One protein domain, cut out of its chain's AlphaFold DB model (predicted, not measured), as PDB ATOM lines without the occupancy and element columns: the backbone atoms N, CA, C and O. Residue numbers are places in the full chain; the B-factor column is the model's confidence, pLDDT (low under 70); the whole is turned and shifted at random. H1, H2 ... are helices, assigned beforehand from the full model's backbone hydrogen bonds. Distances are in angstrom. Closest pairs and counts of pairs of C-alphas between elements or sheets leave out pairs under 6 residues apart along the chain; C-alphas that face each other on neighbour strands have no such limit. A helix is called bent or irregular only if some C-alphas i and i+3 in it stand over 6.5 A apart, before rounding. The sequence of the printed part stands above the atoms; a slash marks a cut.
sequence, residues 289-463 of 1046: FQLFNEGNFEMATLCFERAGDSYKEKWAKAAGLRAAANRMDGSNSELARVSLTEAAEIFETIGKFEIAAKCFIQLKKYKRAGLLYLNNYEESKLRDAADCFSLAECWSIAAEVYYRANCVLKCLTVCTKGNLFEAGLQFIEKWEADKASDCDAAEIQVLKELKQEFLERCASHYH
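This is residues 289 to 463 of the 1046 residues of an uncharacterized protein of Papaver somniferum (UniProt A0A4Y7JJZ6). From the long H11 at one end to the short H1 at the other, the helices follow one another in a long zigzag row, an open solenoid of helical hairpins. H2 to H10 stand side by side, each running against the one before, and each of H2 to H8 touches just the helix before and the helix after it; H1 meets H2 at a corner, and the link before H11 sticks out with residues 436 to 445, of which 441 to 445 belong to H11. The printed part has 175 residues, with eleven named helices, H1 to H11 in chain order, and no named strand; its class is all helix. The whole is loose, with a radius of gyration of the C-alphas of 21.6 A, and elongated, spanning 70 by 39 by 24 A.

The longest helix, H11, covers residues 441 to 463 and measures 31.9 A from first to last C-alpha; it ends with C-alpha 463 at (-11.031, -45.236, 47.489). Before it come H10, residues 421 to 434, 19.6 A long, and five helices of ten residues: H9 at 408 to 417, H8 at 395 to 404, H7 at 382 to 391, H6 at 366 to 375 and H5 at 353 to 362. The C-alpha of Leu 382, where H7 begins, is at (-27.273, -17.126, 33.678). H4, residues 330 to 349, is 27.7 A long and has a kink of 43 degrees near residue 337; it is irregular, with C-alphas 331 and 334 9.1 A apart. H3, residues 310 to 326, is 25.3 A long, H2 covers residues 297 to 306, and H1 is residues 289 to 293, with C-alpha 289 at (-42.972, 9.407, 28.826).

H11 only just touches H9, with 3 pairs of C-alphas within 8 A; H11 touches H9 with residues 447 to 454 alone, and the closest C-alphas, of Leu 412 and Phe 454, are 7.5 A apart. H11 and H10 are close but not clearly touching, with the C-alphas of Phe 421 and Cys 458 closest at 7.0 A. H8, H9, H10 and H11 are an up and down bundle, each helix running against the one before it. H9 is the hub, touching H8, H10 and H11. H9 and H10 form a hairpin at a shallow tilt of 8 degrees, with the C-alphas of Cys 415 and Gly 424 closest at 5.6 A. Helical hairpins continue along the row: among them, H7 and H8 run opposite ways at a shallow tilt of 14 degrees, with the C-alphas of Ala 386 and Ala 398 closest at 4.8 A, and H6 and H7 at 24 degrees, with those of Gly 370 and Ala 385 closest at 4.3 A. H5 touches H6, with the C-alphas of Ala 357 and Ala 369 closest at 4.7 A. H4 touches H5 with residues 340 to 348 alone; the closest C-alphas, of Ala 344 and Ala 356, are 4.2 A apart. H3 touches H4 at a shallow tilt of 17 degrees, opposite ways, with the C-alphas of Ala 325 and Ala 336 closest at 4.8 A. H2 and H3 form a hairpin at 12 degrees, with the C-alphas of Thr 301 and Glu 313 closest at 4.4 A. H1 and H2 touch only at the corner, with the C-alphas of Phe 292 and Ala 300 closest at 5.4 A. Every O i to N i+4 pair is within hydrogen-bond range in H1, H2, H3 and H5 to H11; in H4, 14 of 16 are.

The C-alphas of Arg 306 and His 463 are the two farthest apart, at 72.9 A. The printed part has no cut, and no link is long. The mean pLDDT of the printed part is 73.3, and 65 residues are under 70, among them residues 428 to 463; the mean of H11 is 53.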
ATOM      1  N   PHE A 289     -43.218  10.420  27.799       59.03
ATOM      2  CA  PHE A 289     -42.972   9.407  28.826       59.03
ATOM      3  C   PHE A 289     -44.013   9.412  29.950       59.03
ATOM      4  O   PHE A 289     -44.187   8.389  30.616       59.03
ATOM      5  N   GLN A 290     -44.731  10.520  30.159       66.50
ATOM      6  CA  GLN A 290     -45.762  10.591  31.199       66.50
ATOM      7  C   GLN A 290     -46.935   9.641  30.905       66.50
ATOM      8  O   GLN A 290     -47.314   8.861  31.775       66.50
ATOM      9  N   LEU A 291     -47.428   9.594  29.661       68.75
ATOM     10  CA  LEU A 291     -48.594   8.778  29.276       68.75
ATOM     11  C   LEU A 291     -48.368   7.263  29.414       68.75
ATOM     12  O   LEU A 291     -49.280   6.521  29.778       68.75
ATOM     13  N   PHE A 292     -47.149   6.794  29.139       71.62
ATOM     14  CA  PHE A 292     -46.790   5.382  29.289       71.62
ATOM     15  C   PHE A 292     -46.772   4.953  30.765       71.62
ATOM     16  O   PHE A 292     -47.228   3.861  31.103       71.62
ATOM     17  N   ASN A 293     -46.271   5.821  31.649       69.75
ATOM     18  CA  ASN A 293     -46.148   5.530  33.078       69.75
ATOM     19  C   ASN A 293     -47.501   5.514  33.802       69.75
ATOM     20  O   ASN A 293     -47.656   4.799  34.788       69.75
ATOM     21  N   GLU A 294     -48.492   6.244  33.294       74.50
ATOM     22  CA  GLU A 294     -49.856   6.277  33.840       74.50
ATOM     23  C   GLU A 294     -50.699   5.040  33.459       74.50
ATOM     24  O   GLU A 294     -51.852   4.919  33.868       74.50
ATOM     25  N   GLY A 295     -50.140   4.092  32.695       69.38
ATOM     26  CA  GLY A 295     -50.812   2.844  32.315       69.38
ATOM     27  C   GLY A 295     -51.810   2.983  31.162       69.38
ATOM     28  O   GLY A 295     -52.484   2.011  30.812       69.38
ATOM     29  N   ASN A 296     -51.884   4.159  30.529       78.75
ATOM     30  CA  ASN A 296     -52.693   4.400  29.336       78.75
ATOM     31  C   ASN A 296     -51.949   3.928  28.072       78.75
ATOM     32  O   ASN A 296     -51.526   4.716  27.220       78.75
ATOM     33  N   PHE A 297     -51.739   2.610  27.981       80.56
ATOM     34  CA  PHE A 297     -50.905   1.996  26.946       80.56
ATOM     35  C   PHE A 297     -51.454   2.197  25.526       80.56
ATOM     36  O   PHE A 297     -50.671   2.245  24.580       80.56
ATOM     37  N   GLU A 298     -52.766   2.374  25.358       74.81
ATOM     38  CA  GLU A 298     -53.386   2.640  24.053       74.81
ATOM     39  C   GLU A 298     -52.987   4.018  23.497       74.81
ATOM     40  O   GLU A 298     -52.499   4.103  22.369       74.81
ATOM     41  N   MET A 299     -53.091   5.090  24.296       68.50
ATOM     42  CA  MET A 299     -52.703   6.444  23.863       68.50
ATOM     43  C   MET A 299     -51.190   6.593  23.681       68.50
ATOM     44  O   MET A 299     -50.741   7.255  22.744       68.50
ATOM     45  N   ALA A 300     -50.396   5.937  24.531       71.00
ATOM     46  CA  ALA A 300     -48.947   5.886  24.366       71.00
ATOM     47  C   ALA A 300     -48.548   5.196  23.047       71.00
ATOM     48  O   ALA A 300     -47.670   5.694  22.343       71.00
ATOM     49  N   THR A 301     -49.230   4.105  22.670       77.06
ATOM     50  CA  THR A 301     -49.009   3.408  21.387       77.06
ATOM     51  C   THR A 301     -49.192   4.369  20.203       77.06
ATOM     52  O   THR A 301     -48.307   4.459  19.353       77.06
ATOM     53  N   LEU A 302     -50.267   5.167  20.203       69.81
ATOM     54  CA  LEU A 302     -50.580   6.134  19.140       69.81
ATOM     55  C   LEU A 302     -49.551   7.283  19.028       69.81
ATOM     56  O   LEU A 302     -49.204   7.708  17.924       69.81
ATOM     57  N   CYS A 303     -49.050   7.809  20.154       63.91
ATOM     58  CA  CYS A 303     -48.017   8.856  20.160       63.91
ATOM     59  C   CYS A 303     -46.689   8.361  19.568       63.91
ATOM     60  O   CYS A 303     -46.041   9.089  18.814       63.91
ATOM     61  N   PHE A 304     -46.301   7.124  19.881       71.88
ATOM     62  CA  PHE A 304     -45.077   6.527  19.348       71.88
ATOM     63  C   PHE A 304     -45.193   6.169  17.866       71.88
ATOM     64  O   PHE A 304     -44.236   6.382  17.125       71.88
ATOM     65  N   GLU A 305     -46.372   5.742  17.414       70.38
ATOM     66  CA  GLU A 305     -46.658   5.530  15.992       70.38
ATOM     67  C   GLU A 305     -46.456   6.827  15.178       70.38
ATOM     68  O   GLU A 305     -45.764   6.821  14.159       70.38
ATOM     69  N   ARG A 306     -46.958   7.978  15.659       59.69
ATOM     70  CA  ARG A 306     -46.806   9.284  14.974       59.69
ATOM     71  C   ARG A 306     -45.394   9.863  15.016       59.69
ATOM     72  O   ARG A 306     -45.000  10.555  14.083       59.69
ATOM     73  N   ALA A 307     -44.635   9.575  16.071       55.34
ATOM     74  CA  ALA A 307     -43.214   9.908  16.159       55.34
ATOM     75  C   ALA A 307     -42.334   9.020  15.250       55.34
ATOM     76  O   ALA A 307     -41.120   9.207  15.207       55.34
ATOM     77  N   GLY A 308     -42.929   8.044  14.548       55.25
ATOM     78  CA  GLY A 308     -42.216   7.076  13.715       55.25
ATOM     79  C   GLY A 308     -41.432   6.030  14.517       55.25
ATOM     80  O   GLY A 308     -40.589   5.331  13.956       55.25
ATOM     81  N   ASP A 309     -41.691   5.901  15.822       67.62
ATOM     82  CA  ASP A 309     -40.959   5.018  16.735       67.62
ATOM     83  C   ASP A 309     -41.684   3.666  16.896       67.62
ATOM     84  O   ASP A 309     -42.340   3.377  17.903       67.62
ATOM     85  N   SER A 310     -41.540   2.809  15.876       78.56
ATOM     86  CA  SER A 310     -42.170   1.473  15.807       78.56
ATOM     87  C   SER A 310     -41.797   0.547  16.979       78.56
ATOM     88  O   SER A 310     -42.538  -0.378  17.321       78.56
ATOM     89  N   TYR A 311     -40.647   0.770  17.619       80.69
ATOM     90  CA  TYR A 311     -40.217  -0.023  18.769       80.69
ATOM     91  C   TYR A 311     -41.080   0.265  20.003       80.69
ATOM     92  O   TYR A 311     -41.558  -0.665  20.663       80.69
ATOM     93  N   LYS A 312     -41.317   1.547  20.309       78.56
ATOM     94  CA  LYS A 312     -42.095   1.946  21.492       78.56
ATOM     95  C   LYS A 312     -43.593   1.657  21.346       78.56
ATOM     96  O   LYS A 312     -44.234   1.310  22.336       78.56
ATOM     97  N   GLU A 313     -44.119   1.692  20.124       83.00
ATOM     98  CA  GLU A 313     -45.479   1.245  19.789       83.00
ATOM     99  C   GLU A 313     -45.701  -0.231  20.183       83.00
ATOM    100  O   GLU A 313     -46.563  -0.561  21.003       83.00
ATOM    101  N   LYS A 314     -44.861  -1.137  19.661       86.19
ATOM    102  CA  LYS A 314     -44.960  -2.579  19.942       86.19
ATOM    103  C   LYS A 314     -44.747  -2.903  21.423       86.19
ATOM    104  O   LYS A 314     -45.361  -3.835  21.947       86.19
ATOM    105  N   TRP A 315     -43.908  -2.126  22.114       86.44
ATOM    106  CA  TRP A 315     -43.690  -2.275  23.552       86.44
ATOM    107  C   TRP A 315     -44.949  -1.958  24.371       86.44
ATOM    108  O   TRP A 315     -45.317  -2.750  25.245       86.44
ATOM    109  N   ALA A 316     -45.637  -0.856  24.069       85.44
ATOM    110  CA  ALA A 316     -46.878  -0.484  24.746       85.44
ATOM    111  C   ALA A 316     -47.992  -1.529  24.524       85.44
ATOM    112  O   ALA A 316     -48.656  -1.937  25.482       85.44
ATOM    113  N   LYS A 317     -48.112  -2.077  23.307       88.12
ATOM    114  CA  LYS A 317     -49.076  -3.145  22.980       88.12
ATOM    115  C   LYS A 317     -48.859  -4.436  23.784       88.12
ATOM    116  O   LYS A 317     -49.800  -4.974  24.370       88.12
ATOM    117  N   ALA A 318     -47.621  -4.931  23.856       88.88
ATOM    118  CA  ALA A 318     -47.294  -6.157  24.593       88.88
ATOM    119  C   ALA A 318     -47.509  -6.014  26.114       88.88
ATOM    120  O   ALA A 318     -47.940  -6.959  26.784       88.88
ATOM    121  N   ALA A 319     -47.250  -4.821  26.665       87.44
ATOM    122  CA  ALA A 319     -47.509  -4.511  28.070       87.44
ATOM    123  C   ALA A 319     -49.007  -4.592  28.413       87.44
ATOM    124  O   ALA A 319     -49.366  -5.180  29.439       87.44
ATOM    125  N   GLY A 320     -49.876  -4.103  27.521       87.44
ATOM    126  CA  GLY A 320     -51.329  -4.219  27.658       87.44
ATOM    127  C   GLY A 320     -51.819  -5.674  27.723       87.44
ATOM    128  O   GLY A 320     -52.579  -6.027  28.629       87.44
ATOM    129  N   LEU A 321     -51.328  -6.542  26.827       87.25
ATOM    130  CA  LEU A 321     -51.709  -7.965  26.759       87.25
ATOM    131  C   LEU A 321     -51.301  -8.756  28.009       87.25
ATOM    132  O   LEU A 321     -52.095  -9.521  28.559       87.25
ATOM    133  N   ARG A 322     -50.080  -8.536  28.516       87.56
ATOM    134  CA  ARG A 322     -49.605  -9.178  29.753       87.56
ATOM    135  C   ARG A 322     -50.413  -8.737  30.975       87.56
ATOM    136  O   ARG A 322     -50.726  -9.558  31.833       87.56
ATOM    137  N   ALA A 323     -50.767  -7.453  31.053       86.25
ATOM    138  CA  ALA A 323     -51.603  -6.934  32.130       86.25
ATOM    139  C   ALA A 323     -53.025  -7.521  32.082       86.25
ATOM    140  O   ALA A 323     -53.604  -7.790  33.131       86.25
ATOM    141  N   ALA A 324     -53.570  -7.771  30.887       83.50
ATOM    142  CA  ALA A 324     -54.850  -8.452  30.726       83.50
ATOM    143  C   ALA A 324     -54.790  -9.915  31.198       83.50
ATOM    144  O   ALA A 324     -55.658 -10.325  31.962       83.50
ATOM    145  N   ALA A 325     -53.746 -10.666  30.826       83.06
ATOM    146  CA  ALA A 325     -53.553 -12.059  31.247       83.06
ATOM    147  C   ALA A 325     -53.464 -12.218  32.775       83.06
ATOM    148  O   ALA A 325     -54.086 -13.114  33.334       83.06
ATOM    149  N   ASN A 326     -52.758 -11.313  33.464       82.25
ATOM    150  CA  ASN A 326     -52.620 -11.353  34.926       82.25
ATOM    151  C   ASN A 326     -53.913 -11.007  35.685       82.25
ATOM    152  O   ASN A 326     -54.032 -11.353  36.855       82.25
ATOM    153  N   ARG A 327     -54.861 -10.300  35.052       80.75
ATOM    154  CA  ARG A 327     -56.164  -9.954  35.651       80.75
ATOM    155  C   ARG A 327     -57.195 -11.084  35.537       80.75
ATOM    156  O   ARG A 327     -58.262 -10.982  36.133       80.75
ATOM    157  N   MET A 328     -56.902 -12.131  34.765       78.69
ATOM    158  CA  MET A 328     -57.763 -13.304  34.643       78.69
ATOM    159  C   MET A 328     -57.437 -14.281  35.784       78.69
ATOM    160  O   MET A 328     -56.470 -15.033  35.694       78.69
ATOM    161  N   ASP A 329     -58.222 -14.261  36.866       58.25
ATOM    162  CA  ASP A 329     -58.120 -15.261  37.943       58.25
ATOM    163  C   ASP A 329     -58.350 -16.682  37.392       58.25
ATOM    164  O   ASP A 329     -58.995 -16.856  36.358       58.25
ATOM    165  N   GLY A 330     -57.816 -17.707  38.074       58.22
ATOM    166  CA  GLY A 330     -57.644 -19.098  37.602       58.22
ATOM    167  C   GLY A 330     -58.871 -19.872  37.073       58.22
ATOM    168  O   GLY A 330     -58.755 -21.061  36.786       58.22
ATOM    169  N   SER A 331     -60.027 -19.233  36.909       56.00
ATOM    170  CA  SER A 331     -61.248 -19.769  36.307       56.00
ATOM    171  C   SER A 331     -61.206 -19.877  34.774       56.00
ATOM    172  O   SER A 331     -62.001 -20.629  34.219       56.00
ATOM    173  N   ASN A 332     -60.278 -19.201  34.077       58.16
ATOM    174  CA  ASN A 332     -60.159 -19.282  32.609       58.16
ATOM    175  C   ASN A 332     -58.712 -19.528  32.130       58.16
ATOM    176  O   ASN A 332     -58.123 -18.754  31.371       58.16
ATOM    177  N   SER A 333     -58.141 -20.645  32.598       65.31
ATOM    178  CA  SER A 333     -56.747 -21.076  32.382       65.31
ATOM    179  C   SER A 333     -56.270 -21.044  30.922       65.31
ATOM    180  O   SER A 333     -55.071 -20.885  30.694       65.31
ATOM    181  N   GLU A 334     -57.153 -21.233  29.936       76.94
ATOM    182  CA  GLU A 334     -56.732 -21.342  28.533       76.94
ATOM    183  C   GLU A 334     -56.631 -19.980  27.836       76.94
ATOM    184  O   GLU A 334     -55.631 -19.713  27.174       76.94
ATOM    185  N   LEU A 335     -57.585 -19.067  28.046       76.38
ATOM    186  CA  LEU A 335     -57.502 -17.709  27.488       76.38
ATOM    187  C   LEU A 335     -56.331 -16.924  28.088       76.38
ATOM    188  O   LEU A 335     -55.592 -16.268  27.355       76.38
ATOM    189  N   ALA A 336     -56.088 -17.076  29.393       78.62
ATOM    190  CA  ALA A 336     -54.916 -16.497  30.042       78.62
ATOM    191  C   ALA A 336     -53.607 -17.058  29.453       78.62
ATOM    192  O   ALA A 336     -52.670 -16.300  29.200       78.62
ATOM    193  N   ARG A 337     -53.548 -18.367  29.155       81.44
ATOM    194  CA  ARG A 337     -52.403 -18.996  28.472       81.44
ATOM    195  C   ARG A 337     -52.187 -18.446  27.067       81.44
ATOM    196  O   ARG A 337     -51.035 -18.204  26.703       81.44
ATOM    197  N   VAL A 338     -53.253 -18.266  26.286       85.81
ATOM    198  CA  VAL A 338     -53.177 -17.737  24.916       85.81
ATOM    199  C   VAL A 338     -52.676 -16.293  24.934       85.81
ATOM    200  O   VAL A 338     -51.655 -16.012  24.311       85.81
ATOM    201  N   SER A 339     -53.291 -15.410  25.728       85.56
ATOM    202  CA  SER A 339     -52.860 -14.008  25.845       85.56
ATOM    203  C   SER A 339     -51.433 -13.869  26.384       85.56
ATOM    204  O   SER A 339     -50.683 -13.001  25.939       85.56
ATOM    205  N   LEU A 340     -51.021 -14.733  27.317       87.38
ATOM    206  CA  LEU A 340     -49.658 -14.732  27.853       87.38
ATOM    207  C   LEU A 340     -48.630 -15.260  26.841       87.38
ATOM    208  O   LEU A 340     -47.491 -14.792  26.832       87.38
ATOM    209  N   THR A 341     -49.025 -16.203  25.980       89.00
ATOM    210  CA  THR A 341     -48.179 -16.706  24.887       89.00
ATOM    211  C   THR A 341     -47.997 -15.633  23.814       89.00
ATOM    212  O   THR A 341     -46.862 -15.341  23.454       89.00
ATOM    213  N   GLU A 342     -49.078 -14.975  23.387       89.62
ATOM    214  CA  GLU A 342     -49.026 -13.876  22.412       89.62
ATOM    215  C   GLU A 342     -48.195 -12.695  22.937       89.62
ATOM    216  O   GLU A 342     -47.331 -12.169  22.235       89.62
ATOM    217  N   ALA A 343     -48.368 -12.323  24.211       90.00
ATOM    218  CA  ALA A 343     -47.533 -11.305  24.839       90.00
ATOM    219  C   ALA A 343     -46.048 -11.709  24.841       90.00
ATOM    220  O   ALA A 343     -45.194 -10.889  24.506       90.00
ATOM    221  N   ALA A 344     -45.727 -12.961  25.199       89.75
ATOM    222  CA  ALA A 344     -44.349 -13.455  25.224       89.75
ATOM    223  C   ALA A 344     -43.694 -13.421  23.835       89.75
ATOM    224  O   ALA A 344     -42.544 -13.002  23.724       89.75
ATOM    225  N   GLU A 345     -44.430 -13.794  22.789       91.19
ATOM    226  CA  GLU A 345     -43.951 -13.757  21.405       91.19
ATOM    227  C   GLU A 345     -43.709 -12.319  20.931       91.19
ATOM    228  O   GLU A 345     -42.644 -12.031  20.387       91.19
ATOM    229  N   ILE A 346     -44.616 -11.372  21.213       90.19
ATOM    230  CA  ILE A 346     -44.389  -9.960  20.856       90.19
ATOM    231  C   ILE A 346     -43.170  -9.407  21.608       90.19
ATOM    232  O   ILE A 346     -42.324  -8.761  20.987       90.19
ATOM    233  N   PHE A 347     -43.022  -9.701  22.907       89.94
ATOM    234  CA  PHE A 347     -41.833  -9.313  23.676       89.94
ATOM    235  C   PHE A 347     -40.538  -9.902  23.098       89.94
ATOM    236  O   PHE A 347     -39.516  -9.219  23.103       89.94
ATOM    237  N   GLU A 348     -40.577 -11.123  22.564       88.44
ATOM    238  CA  GLU A 348     -39.449 -11.743  21.864       88.44
ATOM    239  C   GLU A 348     -39.125 -10.995  20.557       88.44
ATOM    240  O   GLU A 348     -37.964 -10.662  20.324       88.44
ATOM    241  N   THR A 349     -40.134 -10.611  19.759       89.00
ATOM    242  CA  THR A 349     -39.912  -9.866  18.499       89.00
ATOM    243  C   THR A 349     -39.318  -8.469  18.689       89.00
ATOM    244  O   THR A 349     -38.566  -8.007  17.833       89.00
ATOM    245  N   ILE A 350     -39.635  -7.787  19.795       87.44
ATOM    246  CA  ILE A 350     -39.079  -6.460  20.112       87.44
ATOM    247  C   ILE A 350     -37.769  -6.533  20.905       87.44
ATOM    248  O   ILE A 350     -37.243  -5.500  21.302       87.44
ATOM    249  N   GLY A 351     -37.250  -7.730  21.189       80.75
ATOM    250  CA  GLY A 351     -36.010  -7.905  21.949       80.75
ATOM    251  C   GLY A 351     -36.131  -7.694  23.466       80.75
ATOM    252  O   GLY A 351     -35.127  -7.544  24.159       80.75
ATOM    253  N   LYS A 352     -37.347  -7.700  24.030       83.81
ATOM    254  CA  LYS A 352     -37.620  -7.641  25.483       83.81
ATOM    255  C   LYS A 352     -37.654  -9.051  26.095       83.81
ATOM    256  O   LYS A 352     -38.628  -9.457  26.737       83.81
ATOM    257  N   PHE A 353     -36.573  -9.803  25.913       83.88
ATOM    258  CA  PHE A 353     -36.505 -11.242  26.200       83.88
ATOM    259  C   PHE A 353     -36.759 -11.628  27.667       83.88
ATOM    260  O   PHE A 353     -37.311 -12.691  27.933       83.88
ATOM    261  N   GLU A 354     -36.418 -10.780  28.639       83.75
ATOM    262  CA  GLU A 354     -36.610 -11.071  30.068       83.75
ATOM    263  C   GLU A 354     -38.093 -11.158  30.422       83.75
ATOM    264  O   GLU A 354     -38.519 -12.025  31.189       83.75
ATOM    265  N   ILE A 355     -38.884 -10.253  29.849       84.81
ATOM    266  CA  ILE A 355     -40.324 -10.225  30.061       84.81
ATOM    267  C   ILE A 355     -40.952 -11.460  29.407       84.81
ATOM    268  O   ILE A 355     -41.786 -12.113  30.034       84.81
ATOM    269  N   ALA A 356     -40.489 -11.832  28.210       87.88
ATOM    270  CA  ALA A 356     -40.911 -13.053  27.529       87.88
ATOM    271  C   ALA A 356     -40.579 -14.320  28.342       87.88
ATOM    272  O   ALA A 356     -41.438 -15.177  28.547       87.88
ATOM    273  N   ALA A 357     -39.361 -14.434  28.876       86.06
ATOM    274  CA  ALA A 357     -38.933 -15.587  29.664       86.06
ATOM    275  C   ALA A 357     -39.726 -15.734  30.978       86.06
ATOM    276  O   ALA A 357     -40.133 -16.846  31.323       86.06
ATOM    277  N   LYS A 358     -40.049 -14.622  31.656       87.12
ATOM    278  CA  LYS A 358     -40.953 -14.612  32.823       87.12
ATOM    279  C   LYS A 358     -42.341 -15.162  32.475       87.12
ATOM    280  O   LYS A 358     -42.879 -15.968  33.233       87.12
ATOM    281  N   CYS A 359     -42.886 -14.801  31.313       86.50
ATOM    282  CA  CYS A 359     -44.133 -15.382  30.811       86.50
ATOM    283  C   CYS A 359     -43.998 -16.903  30.569       86.50
ATOM    284  O   CYS A 359     -44.874 -17.670  30.961       86.50
ATOM    285  N   PHE A 360     -42.880 -17.386  30.011       87.38
ATOM    286  CA  PHE A 360     -42.656 -18.828  29.797       87.38
ATOM    287  C   PHE A 360     -42.453 -19.646  31.085       87.38
ATOM    288  O   PHE A 360     -42.844 -20.818  31.120       87.38
ATOM    289  N   ILE A 361     -41.895 -19.053  32.146       85.62
ATOM    290  CA  ILE A 361     -41.805 -19.679  33.478       85.62
ATOM    291  C   ILE A 361     -43.200 -19.869  34.076       85.62
ATOM    292  O   ILE A 361     -43.506 -20.957  34.566       85.62
ATOM    293  N   GLN A 362     -44.069 -18.856  33.979       83.94
ATOM    294  CA  GLN A 362     -45.471 -18.957  34.412       83.94
ATOM    295  C   GLN A 362     -46.217 -20.076  33.662       83.94
ATOM    296  O   GLN A 362     -47.068 -20.753  34.231       83.94
ATOM    297  N   LEU A 363     -45.825 -20.348  32.412       84.62
ATOM    298  CA  LEU A 363     -46.330 -21.456  31.595       84.62
ATOM    299  C   LEU A 363     -45.675 -22.829  31.893       84.62
ATOM    300  O   LEU A 363     -45.984 -23.795  31.194       84.62
ATOM    301  N   LYS A 364     -44.764 -22.934  32.879       83.25
ATOM    302  CA  LYS A 364     -43.956 -24.131  33.230       83.25
ATOM    303  C   LYS A 364     -43.089 -24.695  32.092       83.25
ATOM    304  O   LYS A 364     -42.675 -25.853  32.121       83.25
ATOM    305  N   LYS A 365     -42.769 -23.893  31.072       87.75
ATOM    306  CA  LYS A 365     -41.906 -24.299  29.945       87.75
ATOM    307  C   LYS A 365     -40.434 -23.974  30.238       87.75
ATOM    308  O   LYS A 365     -39.809 -23.195  29.517       87.75
ATOM    309  N   TYR A 366     -39.871 -24.594  31.281       86.19
ATOM    310  CA  TYR A 366     -38.550 -24.247  31.840       86.19
ATOM    311  C   TYR A 366     -37.397 -24.339  30.833       86.19
ATOM    312  O   TYR A 366     -36.552 -23.453  30.794       86.19
ATOM    313  N   LYS A 367     -37.393 -25.338  29.939       86.50
ATOM    314  CA  LYS A 367     -36.353 -25.470  28.902       86.50
ATOM    315  C   LYS A 367     -36.354 -24.299  27.907       86.50
ATOM    316  O   LYS A 367     -35.288 -23.838  27.516       86.50
ATOM    317  N   ARG A 368     -37.531 -23.797  27.507       83.25
ATOM    318  CA  ARG A 368     -37.651 -22.662  26.566       83.25
ATOM    319  C   ARG A 368     -37.312 -21.335  27.251       83.25
ATOM    320  O   ARG A 368     -36.617 -20.522  26.657       83.25
ATOM    321  N   ALA A 369     -37.721 -21.161  28.511       85.44
ATOM    322  CA  ALA A 369     -37.304 -20.027  29.335       85.44
ATOM    323  C   ALA A 369     -35.780 -20.007  29.566       85.44
ATOM    324  O   ALA A 369     -35.147 -18.971  29.379       85.44
ATOM    325  N   GLY A 370     -35.182 -21.162  29.881       84.56
ATOM    326  CA  GLY A 370     -33.736 -21.315  30.052       84.56
ATOM    327  C   GLY A 370     -32.948 -20.976  28.785       84.56
ATOM    328  O   GLY A 370     -31.932 -20.298  28.871       84.56
ATOM    329  N   LEU A 371     -33.441 -21.360  27.601       85.50
ATOM    330  CA  LEU A 371     -32.820 -20.993  26.320       85.50
ATOM    331  C   LEU A 371     -32.920 -19.493  26.014       85.50
ATOM    332  O   LEU A 371     -31.953 -18.916  25.531       85.50
ATOM    333  N   LEU A 372     -34.047 -18.844  26.325       83.81
ATOM    334  CA  LEU A 372     -34.183 -17.392  26.155       83.81
ATOM    335  C   LEU A 372     -33.237 -16.616  27.075       83.81
ATOM    336  O   LEU A 372     -32.659 -15.621  26.637       83.81
ATOM    337  N   TYR A 373     -33.053 -17.091  28.312       83.44
ATOM    338  CA  TYR A 373     -32.069 -16.543  29.245       83.44
ATOM    339  C   TYR A 373     -30.622 -16.872  28.897       83.44
ATOM    340  O   TYR A 373     -29.744 -16.112  29.270       83.44
ATOM    341  N   LEU A 374     -30.355 -17.970  28.194       82.25
ATOM    342  CA  LEU A 374     -28.995 -18.329  27.802       82.25
ATOM    343  C   LEU A 374     -28.548 -17.627  26.510       82.25
ATOM    344  O   LEU A 374     -27.387 -17.250  26.391       82.25
ATOM    345  N   ASN A 375     -29.454 -17.465  25.540       81.06
ATOM    346  CA  ASN A 375     -29.102 -17.022  24.188       81.06
ATOM    347  C   ASN A 375     -29.033 -15.506  24.035       81.06
ATOM    348  O   ASN A 375     -28.195 -15.007  23.293       81.06
ATOM    349  N   ASN A 376     -29.915 -14.764  24.702       75.38
ATOM    350  CA  ASN A 376     -30.003 -13.313  24.496       75.38
ATOM    351  C   ASN A 376     -29.083 -12.523  25.429       75.38
ATOM    352  O   ASN A 376     -29.133 -11.296  25.478       75.38
ATOM    353  N   TYR A 377     -28.345 -13.245  26.269       68.75
ATOM    354  CA  TYR A 377     -28.304 -12.877  27.656       68.75
ATOM    355  C   TYR A 377     -27.047 -13.486  28.336       68.75
ATOM    356  O   TYR A 377     -27.085 -14.526  28.979       68.75
ATOM    357  N   GLU A 378     -25.898 -12.823  28.148       59.50
ATOM    358  CA  GLU A 378     -24.547 -13.347  28.382       59.50
ATOM    359  C   GLU A 378     -24.104 -13.652  29.823       59.50
ATOM    360  O   GLU A 378     -23.584 -14.743  30.011       59.50
ATOM    361  N   GLU A 379     -24.262 -12.787  30.837       61.34
ATOM    362  CA  GLU A 379     -23.647 -13.076  32.165       61.34
ATOM    363  C   GLU A 379     -24.625 -13.232  33.312       61.34
ATOM    364  O   GLU A 379     -24.325 -13.794  34.364       61.34
ATOM    365  N   SER A 380     -25.821 -12.715  33.137       64.62
ATOM    366  CA  SER A 380     -26.404 -12.106  34.297       64.62
ATOM    367  C   SER A 380     -27.788 -12.605  34.655       64.62
ATOM    368  O   SER A 380     -28.121 -12.666  35.822       64.62
ATOM    369  N   LYS A 381     -28.514 -13.176  33.704       73.50
ATOM    370  CA  LYS A 381     -29.624 -14.099  33.947       73.50
ATOM    371  C   LYS A 381     -29.136 -15.534  33.801       73.50
ATOM    372  O   LYS A 381     -29.952 -16.444  33.765       73.50
ATOM    373  N   LEU A 382     -27.818 -15.772  33.757       80.69
ATOM    374  CA  LEU A 382     -27.273 -17.126  33.678       80.69
ATOM    375  C   LEU A 382     -27.664 -17.968  34.895       80.69
ATOM    376  O   LEU A 382     -27.912 -19.161  34.753       80.69
ATOM    377  N   ARG A 383     -27.772 -17.360  36.086       82.25
ATOM    378  CA  ARG A 383     -28.284 -18.053  37.277       82.25
ATOM    379  C   ARG A 383     -29.735 -18.494  37.073       82.25
ATOM    380  O   ARG A 383     -30.034 -19.664  37.286       82.25
ATOM    381  N   ASP A 384     -30.587 -17.592  36.590       82.00
ATOM    382  CA  ASP A 384     -31.998 -17.871  36.305       82.00
ATOM    383  C   ASP A 384     -32.137 -18.930  35.188       82.00
ATOM    384  O   ASP A 384     -32.982 -19.824  35.271       82.00
ATOM    385  N   ALA A 385     -31.255 -18.901  34.181       85.50
ATOM    386  CA  ALA A 385     -31.160 -19.921  33.136       85.50
ATOM    387  C   ALA A 385     -30.768 -21.291  33.708       85.50
ATOM    388  O   ALA A 385     -31.415 -22.297  33.414       85.50
ATOM    389  N   ALA A 386     -29.728 -21.342  34.543       85.81
ATOM    390  CA  ALA A 386     -29.241 -22.571  35.159       85.81
ATOM    391  C   ALA A 386     -30.253 -23.166  36.146       85.81
ATOM    392  O   ALA A 386     -30.453 -24.379  36.144       85.81
ATOM    393  N   ASP A 387     -30.948 -22.328  36.921       86.56
ATOM    394  CA  ASP A 387     -32.057 -22.747  37.782       86.56
ATOM    395  C   ASP A 387     -33.197 -23.349  36.935       86.56
ATOM    396  O   ASP A 387     -33.694 -24.431  37.257       86.56
ATOM    397  N   CYS A 388     -33.537 -22.751  35.783       86.94
ATOM    398  CA  CYS A 388     -34.497 -23.335  34.836       86.94
ATOM    399  C   CYS A 388     -34.038 -24.692  34.265       86.94
ATOM    400  O   CYS A 388     -34.861 -25.595  34.111       86.94
ATOM    401  N   PHE A 389     -32.746 -24.866  33.953       88.06
ATOM    402  CA  PHE A 389     -32.206 -26.144  33.459       88.06
ATOM    403  C   PHE A 389     -32.097 -27.215  34.552       88.06
ATOM    404  O   PHE A 389     -32.307 -28.392  34.263       88.06
ATOM    405  N   SER A 390     -31.824 -26.813  35.793       88.12
ATOM    406  CA  SER A 390     -31.814 -27.677  36.977       88.12
ATOM    407  C   SER A 390     -33.216 -28.212  37.284       88.12
ATOM    408  O   SER A 390     -33.391 -29.415  37.463       88.12
ATOM    409  N   LEU A 391     -34.241 -27.348  37.223       85.94
ATOM    410  CA  LEU A 391     -35.653 -27.742  37.336       85.94
ATOM    411  C   LEU A 391     -36.126 -28.640  36.181       85.94
ATOM    412  O   LEU A 391     -37.104 -29.365  36.328       85.94
ATOM    413  N   ALA A 392     -35.444 -28.587  35.035       86.00
ATOM    414  CA  ALA A 392     -35.690 -29.455  33.886       86.00
ATOM    415  C   ALA A 392     -34.839 -30.745  33.893       86.00
ATOM    416  O   ALA A 392     -34.865 -31.470  32.901       86.00
ATOM    417  N   GLU A 393     -34.073 -31.009  34.963       84.50
ATOM    418  CA  GLU A 393     -33.184 -32.176  35.148       84.50
ATOM    419  C   GLU A 393     -32.055 -32.323  34.103       84.50
ATOM    420  O   GLU A 393     -31.452 -33.384  33.937       84.50
ATOM    421  N   CYS A 394     -31.692 -31.241  33.412       84.50
ATOM    422  CA  CYS A 394     -30.595 -31.223  32.441       84.50
ATOM    423  C   CYS A 394     -29.247 -30.940  33.135       84.50
ATOM    424  O   CYS A 394     -28.690 -29.852  32.982       84.50
ATOM    425  N   TRP A 395     -28.713 -31.903  33.897       82.06
ATOM    426  CA  TRP A 395     -27.567 -31.693  34.803       82.06
ATOM    427  C   TRP A 395     -26.273 -31.203  34.136       82.06
ATOM    428  O   TRP A 395     -25.588 -30.360  34.708       82.06
ATOM    429  N   SER A 396     -25.941 -31.677  32.933       78.50
ATOM    430  CA  SER A 396     -24.727 -31.257  32.212       78.50
ATOM    431  C   SER A 396     -24.784 -29.786  31.788       78.50
ATOM    432  O   SER A 396     -23.869 -29.021  32.082       78.50
ATOM    433  N   ILE A 397     -25.898 -29.375  31.172       82.69
ATOM    434  CA  ILE A 397     -26.138 -27.990  30.739       82.69
ATOM    435  C   ILE A 397     -26.285 -27.083  31.965       82.69
ATOM    436  O   ILE A 397     -25.729 -25.992  31.996       82.69
ATOM    437  N   ALA A 398     -26.980 -27.535  33.012       85.62
ATOM    438  CA  ALA A 398     -27.108 -26.776  34.252       85.62
ATOM    439  C   ALA A 398     -25.743 -26.541  34.919       85.62
ATOM    440  O   ALA A 398     -25.466 -25.416  35.321       85.62
ATOM    441  N   ALA A 399     -24.872 -27.556  34.998       82.50
ATOM    442  CA  ALA A 399     -23.524 -27.413  35.554       82.50
ATOM    443  C   ALA A 399     -22.677 -26.409  34.758       82.50
ATOM    444  O   ALA A 399     -22.072 -25.515  35.347       82.50
ATOM    445  N   GLU A 400     -22.694 -26.499  33.428       82.50
ATOM    446  CA  GLU A 400     -21.969 -25.578  32.551       82.50
ATOM    447  C   GLU A 400     -22.483 -24.134  32.671       82.50
ATOM    448  O   GLU A 400     -21.697 -23.191  32.758       82.50
ATOM    449  N   VAL A 401     -23.803 -23.940  32.737       83.88
ATOM    450  CA  VAL A 401     -24.395 -22.603  32.867       83.88
ATOM    451  C   VAL A 401     -24.203 -22.044  34.283       83.88
ATOM    452  O   VAL A 401     -23.885 -20.865  34.414       83.88
ATOM    453  N   TYR A 402     -24.291 -22.854  35.348       83.12
ATOM    454  CA  TYR A 402     -23.942 -22.420  36.712       83.12
ATOM    455  C   TYR A 402     -22.467 -22.054  36.839       83.12
ATOM    456  O   TYR A 402     -22.139 -21.108  37.559       83.12
ATOM    457  N   TYR A 403     -21.592 -22.791  36.153       80.00
ATOM    458  CA  TYR A 403     -20.178 -22.465  36.057       80.00
ATOM    459  C   TYR A 403     -19.988 -21.092  35.398       80.00
ATOM    460  O   TYR A 403     -19.392 -20.203  36.004       80.00
ATOM    461  N   ARG A 404     -20.591 -20.875  34.220       78.50
ATOM    462  CA  ARG A 404     -20.572 -19.578  33.520       78.50
ATOM    463  C   ARG A 404     -21.196 -18.444  34.345       78.50
ATOM    464  O   ARG A 404     -20.746 -17.313  34.254       78.50
ATOM    465  N   ALA A 405     -22.185 -18.747  35.187       78.00
ATOM    466  CA  ALA A 405     -22.814 -17.806  36.121       78.00
ATOM    467  C   ALA A 405     -21.988 -17.541  37.398       78.00
ATOM    468  O   ALA A 405     -22.502 -16.926  38.336       78.00
ATOM    469  N   ASN A 406     -20.764 -18.076  37.500       72.44
ATOM    470  CA  ASN A 406     -19.893 -18.000  38.678       72.44
ATOM    471  C   ASN A 406     -20.538 -18.543  39.978       72.44
ATOM    472  O   ASN A 406     -20.198 -18.147  41.094       72.44
ATOM    473  N   CYS A 407     -21.496 -19.468  39.852       76.88
ATOM    474  CA  CYS A 407     -22.252 -20.070  40.954       76.88
ATOM    475  C   CYS A 407     -21.687 -21.450  41.324       76.88
ATOM    476  O   CYS A 407     -22.358 -22.475  41.181       76.88
ATOM    477  N   VAL A 408     -20.445 -21.484  41.816       71.88
ATOM    478  CA  VAL A 408     -19.676 -22.729  42.019       71.88
ATOM    479  C   VAL A 408     -20.337 -23.711  42.973       71.88
ATOM    480  O   VAL A 408     -20.356 -24.903  42.687       71.88
ATOM    481  N   LEU A 409     -20.940 -23.231  44.067       72.88
ATOM    482  CA  LEU A 409     -21.637 -24.100  45.021       72.88
ATOM    483  C   LEU A 409     -22.741 -24.911  44.328       72.88
ATOM    484  O   LEU A 409     -22.785 -26.138  44.441       72.88
ATOM    485  N   LYS A 410     -23.612 -24.230  43.571       79.44
ATOM    486  CA  LYS A 410     -24.689 -24.879  42.812       79.44
ATOM    487  C   LYS A 410     -24.117 -25.770  41.702       79.44
ATOM    488  O   LYS A 410     -24.608 -26.880  41.531       79.44
ATOM    489  N   CYS A 411     -23.044 -25.347  41.027       82.56
ATOM    490  CA  CYS A 411     -22.356 -26.149  40.009       82.56
ATOM    491  C   CYS A 411     -21.825 -27.482  40.569       82.56
ATOM    492  O   CYS A 411     -22.166 -28.541  40.046       82.56
ATOM    493  N   LEU A 412     -21.070 -27.464  41.673       75.44
ATOM    494  CA  LEU A 412     -20.517 -28.676  42.296       75.44
ATOM    495  C   LEU A 412     -21.602 -29.558  42.916       75.44
ATOM    496  O   LEU A 412     -21.509 -30.785  42.872       75.44
ATOM    497  N   THR A 413     -22.677 -28.954  43.425       78.31
ATOM    498  CA  THR A 413     -23.857 -29.696  43.894       78.31
ATOM    499  C   THR A 413     -24.558 -30.416  42.739       78.31
ATOM    500  O   THR A 413     -24.978 -31.560  42.877       78.31
ATOM    501  N   VAL A 414     -24.671 -29.780  41.572       82.38
ATOM    502  CA  VAL A 414     -25.227 -30.423  40.375       82.38
ATOM    503  C   VAL A 414     -24.279 -31.497  39.834       82.38
ATOM    504  O   VAL A 414     -24.740 -32.574  39.469       82.38
ATOM    505  N   CYS A 415     -22.963 -31.263  39.852       76.56
ATOM    506  CA  CYS A 415     -21.972 -32.258  39.435       76.56
ATOM    507  C   CYS A 415     -21.982 -33.495  40.340       76.56
ATOM    508  O   CYS A 415     -21.878 -34.610  39.841       76.56
ATOM    509  N   THR A 416     -22.160 -33.322  41.652       69.50
ATOM    510  CA  THR A 416     -22.298 -34.449  42.589       69.50
ATOM    511  C   THR A 416     -23.620 -35.190  42.394       69.50
ATOM    512  O   THR A 416     -23.607 -36.413  42.328       69.50
ATOM    513  N   LYS A 417     -24.746 -34.483  42.212       76.31
ATOM    514  CA  LYS A 417     -26.048 -35.111  41.900       76.31
ATOM    515  C   LYS A 417     -26.048 -35.868  40.568       76.31
ATOM    516  O   LYS A 417     -26.707 -36.895  40.455       76.31
ATOM    517  N   GLY A 418     -25.319 -35.363  39.572       73.31
ATOM    518  CA  GLY A 418     -25.202 -35.956  38.239       73.31
ATOM    519  C   GLY A 418     -24.035 -36.935  38.054       73.31
ATOM    520  O   GLY A 418     -23.846 -37.405  36.937       73.31
ATOM    521  N   ASN A 419     -23.241 -37.227  39.094       66.50
ATOM    522  CA  ASN A 419     -22.002 -38.025  39.024       66.50
ATOM    523  C   ASN A 419     -20.962 -37.519  37.993       66.50
ATOM    524  O   ASN A 419     -20.175 -38.290  37.447       66.50
ATOM    525  N   LEU A 420     -20.933 -36.213  37.719       72.06
ATOM    526  CA  LEU A 420     -20.048 -35.574  36.740       72.06
ATOM    527  C   LEU A 420     -18.719 -35.142  37.390       72.06
ATOM    528  O   LEU A 420     -18.385 -33.957  37.402       72.06
ATOM    529  N   PHE A 421     -17.964 -36.083  37.971       62.84
ATOM    530  CA  PHE A 421     -16.762 -35.763  38.763       62.84
ATOM    531  C   PHE A 421     -15.620 -35.164  37.933       62.84
ATOM    532  O   PHE A 421     -14.989 -34.209  38.377       62.84
ATOM    533  N   GLU A 422     -15.387 -35.659  36.715       57.09
ATOM    534  CA  GLU A 422     -14.373 -35.095  35.810       57.09
ATOM    535  C   GLU A 422     -14.730 -33.673  35.366       57.09
ATOM    536  O   GLU A 422     -13.887 -32.779  35.430       57.09
ATOM    537  N   ALA A 423     -15.991 -33.431  34.988       66.94
ATOM    538  CA  ALA A 423     -16.456 -32.092  34.637       66.94
ATOM    539  C   ALA A 423     -16.401 -31.148  35.849       66.94
ATOM    540  O   ALA A 423     -15.970 -30.010  35.716       66.94
ATOM    541  N   GLY A 424     -16.755 -31.630  37.045       66.25
ATOM    542  CA  GLY A 424     -16.648 -30.877  38.295       66.25
ATOM    543  C   GLY A 424     -15.208 -30.498  38.654       66.25
ATOM    544  O   GLY A 424     -14.968 -29.360  39.045       66.25
ATOM    545  N   LEU A 425     -14.238 -31.400  38.461       64.12
ATOM    546  CA  LEU A 425     -12.808 -31.098  38.629       64.12
ATOM    547  C   LEU A 425     -12.332 -30.056  37.609       64.12
ATOM    548  O   LEU A 425     -11.698 -29.079  37.995       64.12
ATOM    549  N   GLN A 426     -12.723 -30.199  36.339       68.44
ATOM    550  CA  GLN A 426     -12.428 -29.212  35.296       68.44
ATOM    551  C   GLN A 426     -13.065 -27.847  35.588       68.44
ATOM    552  O   GLN A 426     -12.458 -26.814  35.315       68.44
ATOM    553  N   PHE A 427     -14.276 -27.810  36.151       72.56
ATOM    554  CA  PHE A 427     -14.919 -26.570  36.577       72.56
ATOM    555  C   PHE A 427     -14.215 -25.948  37.786       72.56
ATOM    556  O   PHE A 427     -14.080 -24.734  37.829       72.56
ATOM    557  N   ILE A 428     -13.704 -26.733  38.739       66.19
ATOM    558  CA  ILE A 428     -12.883 -26.201  39.842       66.19
ATOM    559  C   ILE A 428     -11.595 -25.586  39.296       66.19
ATOM    560  O   ILE A 428     -11.256 -24.469  39.666       66.19
ATOM    561  N   GLU A 429     -10.907 -26.274  38.386       63.94
ATOM    562  CA  GLU A 429      -9.663 -25.789  37.777       63.94
ATOM    563  C   GLU A 429      -9.873 -24.520  36.946       63.94
ATOM    564  O   GLU A 429      -9.118 -23.556  37.088       63.94
ATOM    565  N   LYS A 430     -10.919 -24.488  36.107       65.50
ATOM    566  CA  LYS A 430     -11.261 -23.300  35.315       65.50
ATOM    567  C   LYS A 430     -11.723 -22.142  36.210       65.50
ATOM    568  O   LYS A 430     -11.320 -21.007  35.986       65.50
ATOM    569  N   TRP A 431     -12.474 -22.416  37.279       62.47
ATOM    570  CA  TRP A 431     -12.909 -21.380  38.219       62.47
ATOM    571  C   TRP A 431     -11.736 -20.779  39.007       62.47
ATOM    572  O   TRP A 431     -11.682 -19.568  39.220       62.47
ATOM    573  N   GLU A 432     -10.778 -21.614  39.423       60.19
ATOM    574  CA  GLU A 432      -9.547 -21.172  40.089       60.19
ATOM    575  C   GLU A 432      -8.651 -20.333  39.170       60.19
ATOM    576  O   GLU A 432      -7.907 -19.485  39.663       60.19
ATOM    577  N   ALA A 433      -8.753 -20.525  37.851       56.75
ATOM    578  CA  ALA A 433      -8.123 -19.670  36.849       56.75
ATOM    579  C   ALA A 433      -8.890 -18.346  36.616       56.75
ATOM    580  O   ALA A 433      -8.258 -17.311  36.396       56.75
ATOM    581  N   ASP A 434     -10.227 -18.356  36.714       52.25
ATOM    582  CA  ASP A 434     -11.095 -17.195  36.446       52.25
ATOM    583  C   ASP A 434     -11.207 -16.205  37.639       52.25
ATOM    584  O   ASP A 434     -11.375 -15.003  37.428       52.25
ATOM    585  N   LYS A 435     -11.055 -16.635  38.908       52.44
ATOM    586  CA  LYS A 435     -11.174 -15.767  40.113       52.44
ATOM    587  C   LYS A 435      -9.872 -15.102  40.586       52.44
ATOM    588  O   LYS A 435      -9.539 -15.101  41.772       52.44
ATOM    589  N   ALA A 436      -9.162 -14.443  39.678       44.12
ATOM    590  CA  ALA A 436      -8.002 -13.631  40.049       44.12
ATOM    591  C   ALA A 436      -8.341 -12.231  40.625       44.12
ATOM    592  O   ALA A 436      -7.399 -11.547  41.028       44.12
ATOM    593  N   SER A 437      -9.614 -11.786  40.695       45.22
ATOM    594  CA  SER A 437      -9.915 -10.377  41.048       45.22
ATOM    595  C   SER A 437     -10.952 -10.036  42.135       45.22
ATOM    596  O   SER A 437     -10.755  -8.982  42.718       45.22
ATOM    597  N   ASP A 438     -11.976 -10.826  42.501       45.16
ATOM    598  CA  ASP A 438     -13.031 -10.302  43.417       45.16
ATOM    599  C   ASP A 438     -13.719 -11.354  44.311       45.16
ATOM    600  O   ASP A 438     -14.767 -11.888  43.952       45.16
ATOM    601  N   CYS A 439     -13.174 -11.654  45.499       43.25
ATOM    602  CA  CYS A 439     -13.878 -12.418  46.548       43.25
ATOM    603  C   CYS A 439     -13.432 -12.038  47.964       43.25
ATOM    604  O   CYS A 439     -12.235 -11.920  48.232       43.25
ATOM    605  N   ASP A 440     -14.392 -11.961  48.888       47.94
ATOM    606  CA  ASP A 440     -14.150 -11.772  50.319       47.94
ATOM    607  C   ASP A 440     -13.458 -12.989  50.964       47.94
ATOM    608  O   ASP A 440     -13.668 -14.148  50.591       47.94
ATOM    609  N   ALA A 441     -12.653 -12.743  52.004       51.50
ATOM    610  CA  ALA A 441     -11.870 -13.773  52.697       51.50
ATOM    611  C   ALA A 441     -12.722 -14.893  53.339       51.50
ATOM    612  O   ALA A 441     -12.215 -16.000  53.539       51.50
ATOM    613  N   ALA A 442     -14.000 -14.625  53.640       51.09
ATOM    614  CA  ALA A 442     -14.943 -15.597  54.195       51.09
ATOM    615  C   ALA A 442     -15.495 -16.566  53.130       51.09
ATOM    616  O   ALA A 442     -15.553 -17.770  53.377       51.09
ATOM    617  N   GLU A 443     -15.818 -16.083  51.924       46.81
ATOM    618  CA  GLU A 443     -16.274 -16.941  50.819       46.81
ATOM    619  C   GLU A 443     -15.165 -17.879  50.340       46.81
ATOM    620  O   GLU A 443     -15.432 -19.039  50.044       46.81
ATOM    621  N   ILE A 444     -13.906 -17.423  50.345       55.41
ATOM    622  CA  ILE A 444     -12.733 -18.248  50.010       55.41
ATOM    623  C   ILE A 444     -12.541 -19.396  51.015       55.41
ATOM    624  O   ILE A 444     -12.077 -20.469  50.633       55.41
ATOM    625  N   GLN A 445     -12.877 -19.191  52.293       53.59
ATOM    626  CA  GLN A 445     -12.777 -20.231  53.320       53.59
ATOM    627  C   GLN A 445     -13.855 -21.308  53.129       53.59
ATOM    628  O   GLN A 445     -13.519 -22.488  53.060       53.59
ATOM    629  N   VAL A 446     -15.112 -20.898  52.923       52.25
ATOM    630  CA  VAL A 446     -16.228 -21.814  52.617       52.25
ATOM    631  C   VAL A 446     -15.963 -22.584  51.316       52.25
ATOM    632  O   VAL A 446     -16.210 -23.783  51.234       52.25
ATOM    633  N   LEU A 447     -15.372 -21.937  50.306       53.22
ATOM    634  CA  LEU A 447     -14.981 -22.589  49.052       53.22
ATOM    635  C   LEU A 447     -13.823 -23.577  49.201       53.22
ATOM    636  O   LEU A 447     -13.799 -24.583  48.495       53.22
ATOM    637  N   LYS A 448     -12.872 -23.326  50.105       58.97
ATOM    638  CA  LYS A 448     -11.811 -24.292  50.426       58.97
ATOM    639  C   LYS A 448     -12.372 -25.517  51.128       58.97
ATOM    640  O   LYS A 448     -11.977 -26.621  50.774       58.97
ATOM    641  N   GLU A 449     -13.298 -25.319  52.061       58.00
ATOM    642  CA  GLU A 449     -14.012 -26.400  52.745       58.00
ATOM    643  C   GLU A 449     -14.850 -27.219  51.755       58.00
ATOM    644  O   GLU A 449     -14.776 -28.441  51.769       58.00
ATOM    645  N   LEU A 450     -15.535 -26.574  50.806       56.31
ATOM    646  CA  LEU A 450     -16.312 -27.249  49.756       56.31
ATOM    647  C   LEU A 450     -15.449 -27.943  48.699       56.31
ATOM    648  O   LEU A 450     -15.801 -29.024  48.233       56.31
ATOM    649  N   LYS A 451     -14.315 -27.348  48.302       56.97
ATOM    650  CA  LYS A 451     -13.334 -28.003  47.425       56.97
ATOM    651  C   LYS A 451     -12.751 -29.219  48.129       56.97
ATOM    652  O   LYS A 451     -12.605 -30.263  47.504       56.97
ATOM    653  N   GLN A 452     -12.447 -29.093  49.417       57.34
ATOM    654  CA  GLN A 452     -12.000 -30.202  50.240       57.34
ATOM    655  C   GLN A 452     -13.090 -31.276  50.348       57.34
ATOM    656  O   GLN A 452     -12.783 -32.425  50.083       57.34
ATOM    657  N   GLU A 453     -14.353 -30.927  50.589       57.97
ATOM    658  CA  GLU A 453     -15.476 -31.873  50.652       57.97
ATOM    659  C   GLU A 453     -15.733 -32.567  49.300       57.97
ATOM    660  O   GLU A 453     -15.951 -33.777  49.243       57.97
ATOM    661  N   PHE A 454     -15.670 -31.832  48.185       59.56
ATOM    662  CA  PHE A 454     -15.786 -32.397  46.838       59.56
ATOM    663  C   PHE A 454     -14.607 -33.326  46.522       59.56
ATOM    664  O   PHE A 454     -14.819 -34.428  46.023       59.56
ATOM    665  N   LEU A 455     -13.375 -32.930  46.862       53.84
ATOM    666  CA  LEU A 455     -12.178 -33.755  46.691       53.84
ATOM    667  C   LEU A 455     -12.151 -34.959  47.636       53.84
ATOM    668  O   LEU A 455     -11.688 -36.014  47.225       53.84
ATOM    669  N   GLU A 456     -12.667 -34.842  48.859       52.56
ATOM    670  CA  GLU A 456     -12.848 -35.940  49.811       52.56
ATOM    671  C   GLU A 456     -13.903 -36.921  49.304       52.56
ATOM    672  O   GLU A 456     -13.707 -38.128  49.408       52.56
ATOM    673  N   ARG A 457     -14.980 -36.440  48.668       53.22
ATOM    674  CA  ARG A 457     -15.960 -37.301  47.988       53.22
ATOM    675  C   ARG A 457     -15.394 -37.954  46.729       53.22
ATOM    676  O   ARG A 457     -15.640 -39.138  46.532       53.22
ATOM    677  N   CYS A 458     -14.596 -37.247  45.927       51.38
ATOM    678  CA  CYS A 458     -13.857 -37.836  44.806       51.38
ATOM    679  C   CYS A 458     -12.861 -38.890  45.305       51.38
ATOM    680  O   CYS A 458     -12.829 -40.001  44.791       51.38
ATOM    681  N   ALA A 459     -12.082 -38.580  46.341       47.03
ATOM    682  CA  ALA A 459     -11.115 -39.490  46.938       47.03
ATOM    683  C   ALA A 459     -11.800 -40.693  47.586       47.03
ATOM    684  O   ALA A 459     -11.309 -41.797  47.424       47.03
ATOM    685  N   SER A 460     -12.944 -40.508  48.247       46.97
ATOM    686  CA  SER A 460     -13.771 -41.585  48.800       46.97
ATOM    687  C   SER A 460     -14.383 -42.452  47.695       46.97
ATOM    688  O   SER A 460     -14.343 -43.670  47.799       46.97
ATOM    689  N   HIS A 461     -14.844 -41.862  46.586       47.72
ATOM    690  CA  HIS A 461     -15.294 -42.596  45.398       47.72
ATOM    691  C   HIS A 461     -14.156 -43.428  44.782       47.72
ATOM    692  O   HIS A 461     -14.323 -44.620  44.549       47.72
ATOM    693  N   TYR A 462     -12.968 -42.843  44.602       45.72
ATOM    694  CA  TYR A 462     -11.785 -43.550  44.096       45.72
ATOM    695  C   TYR A 462     -11.176 -44.536  45.107       45.72
ATOM    696  O   TYR A 462     -10.542 -45.506  44.704       45.72
ATOM    697  N   HIS A 463     -11.395 -44.326  46.403       42.91
ATOM    698  CA  HIS A 463     -11.031 -45.236  47.489       42.91
ATOM    699  C   HIS A 463     -11.998 -46.422  47.583       42.91
ATOM    700  O   HIS A 463     -11.539 -47.533  47.814       42.91
TER     701      HIS A 463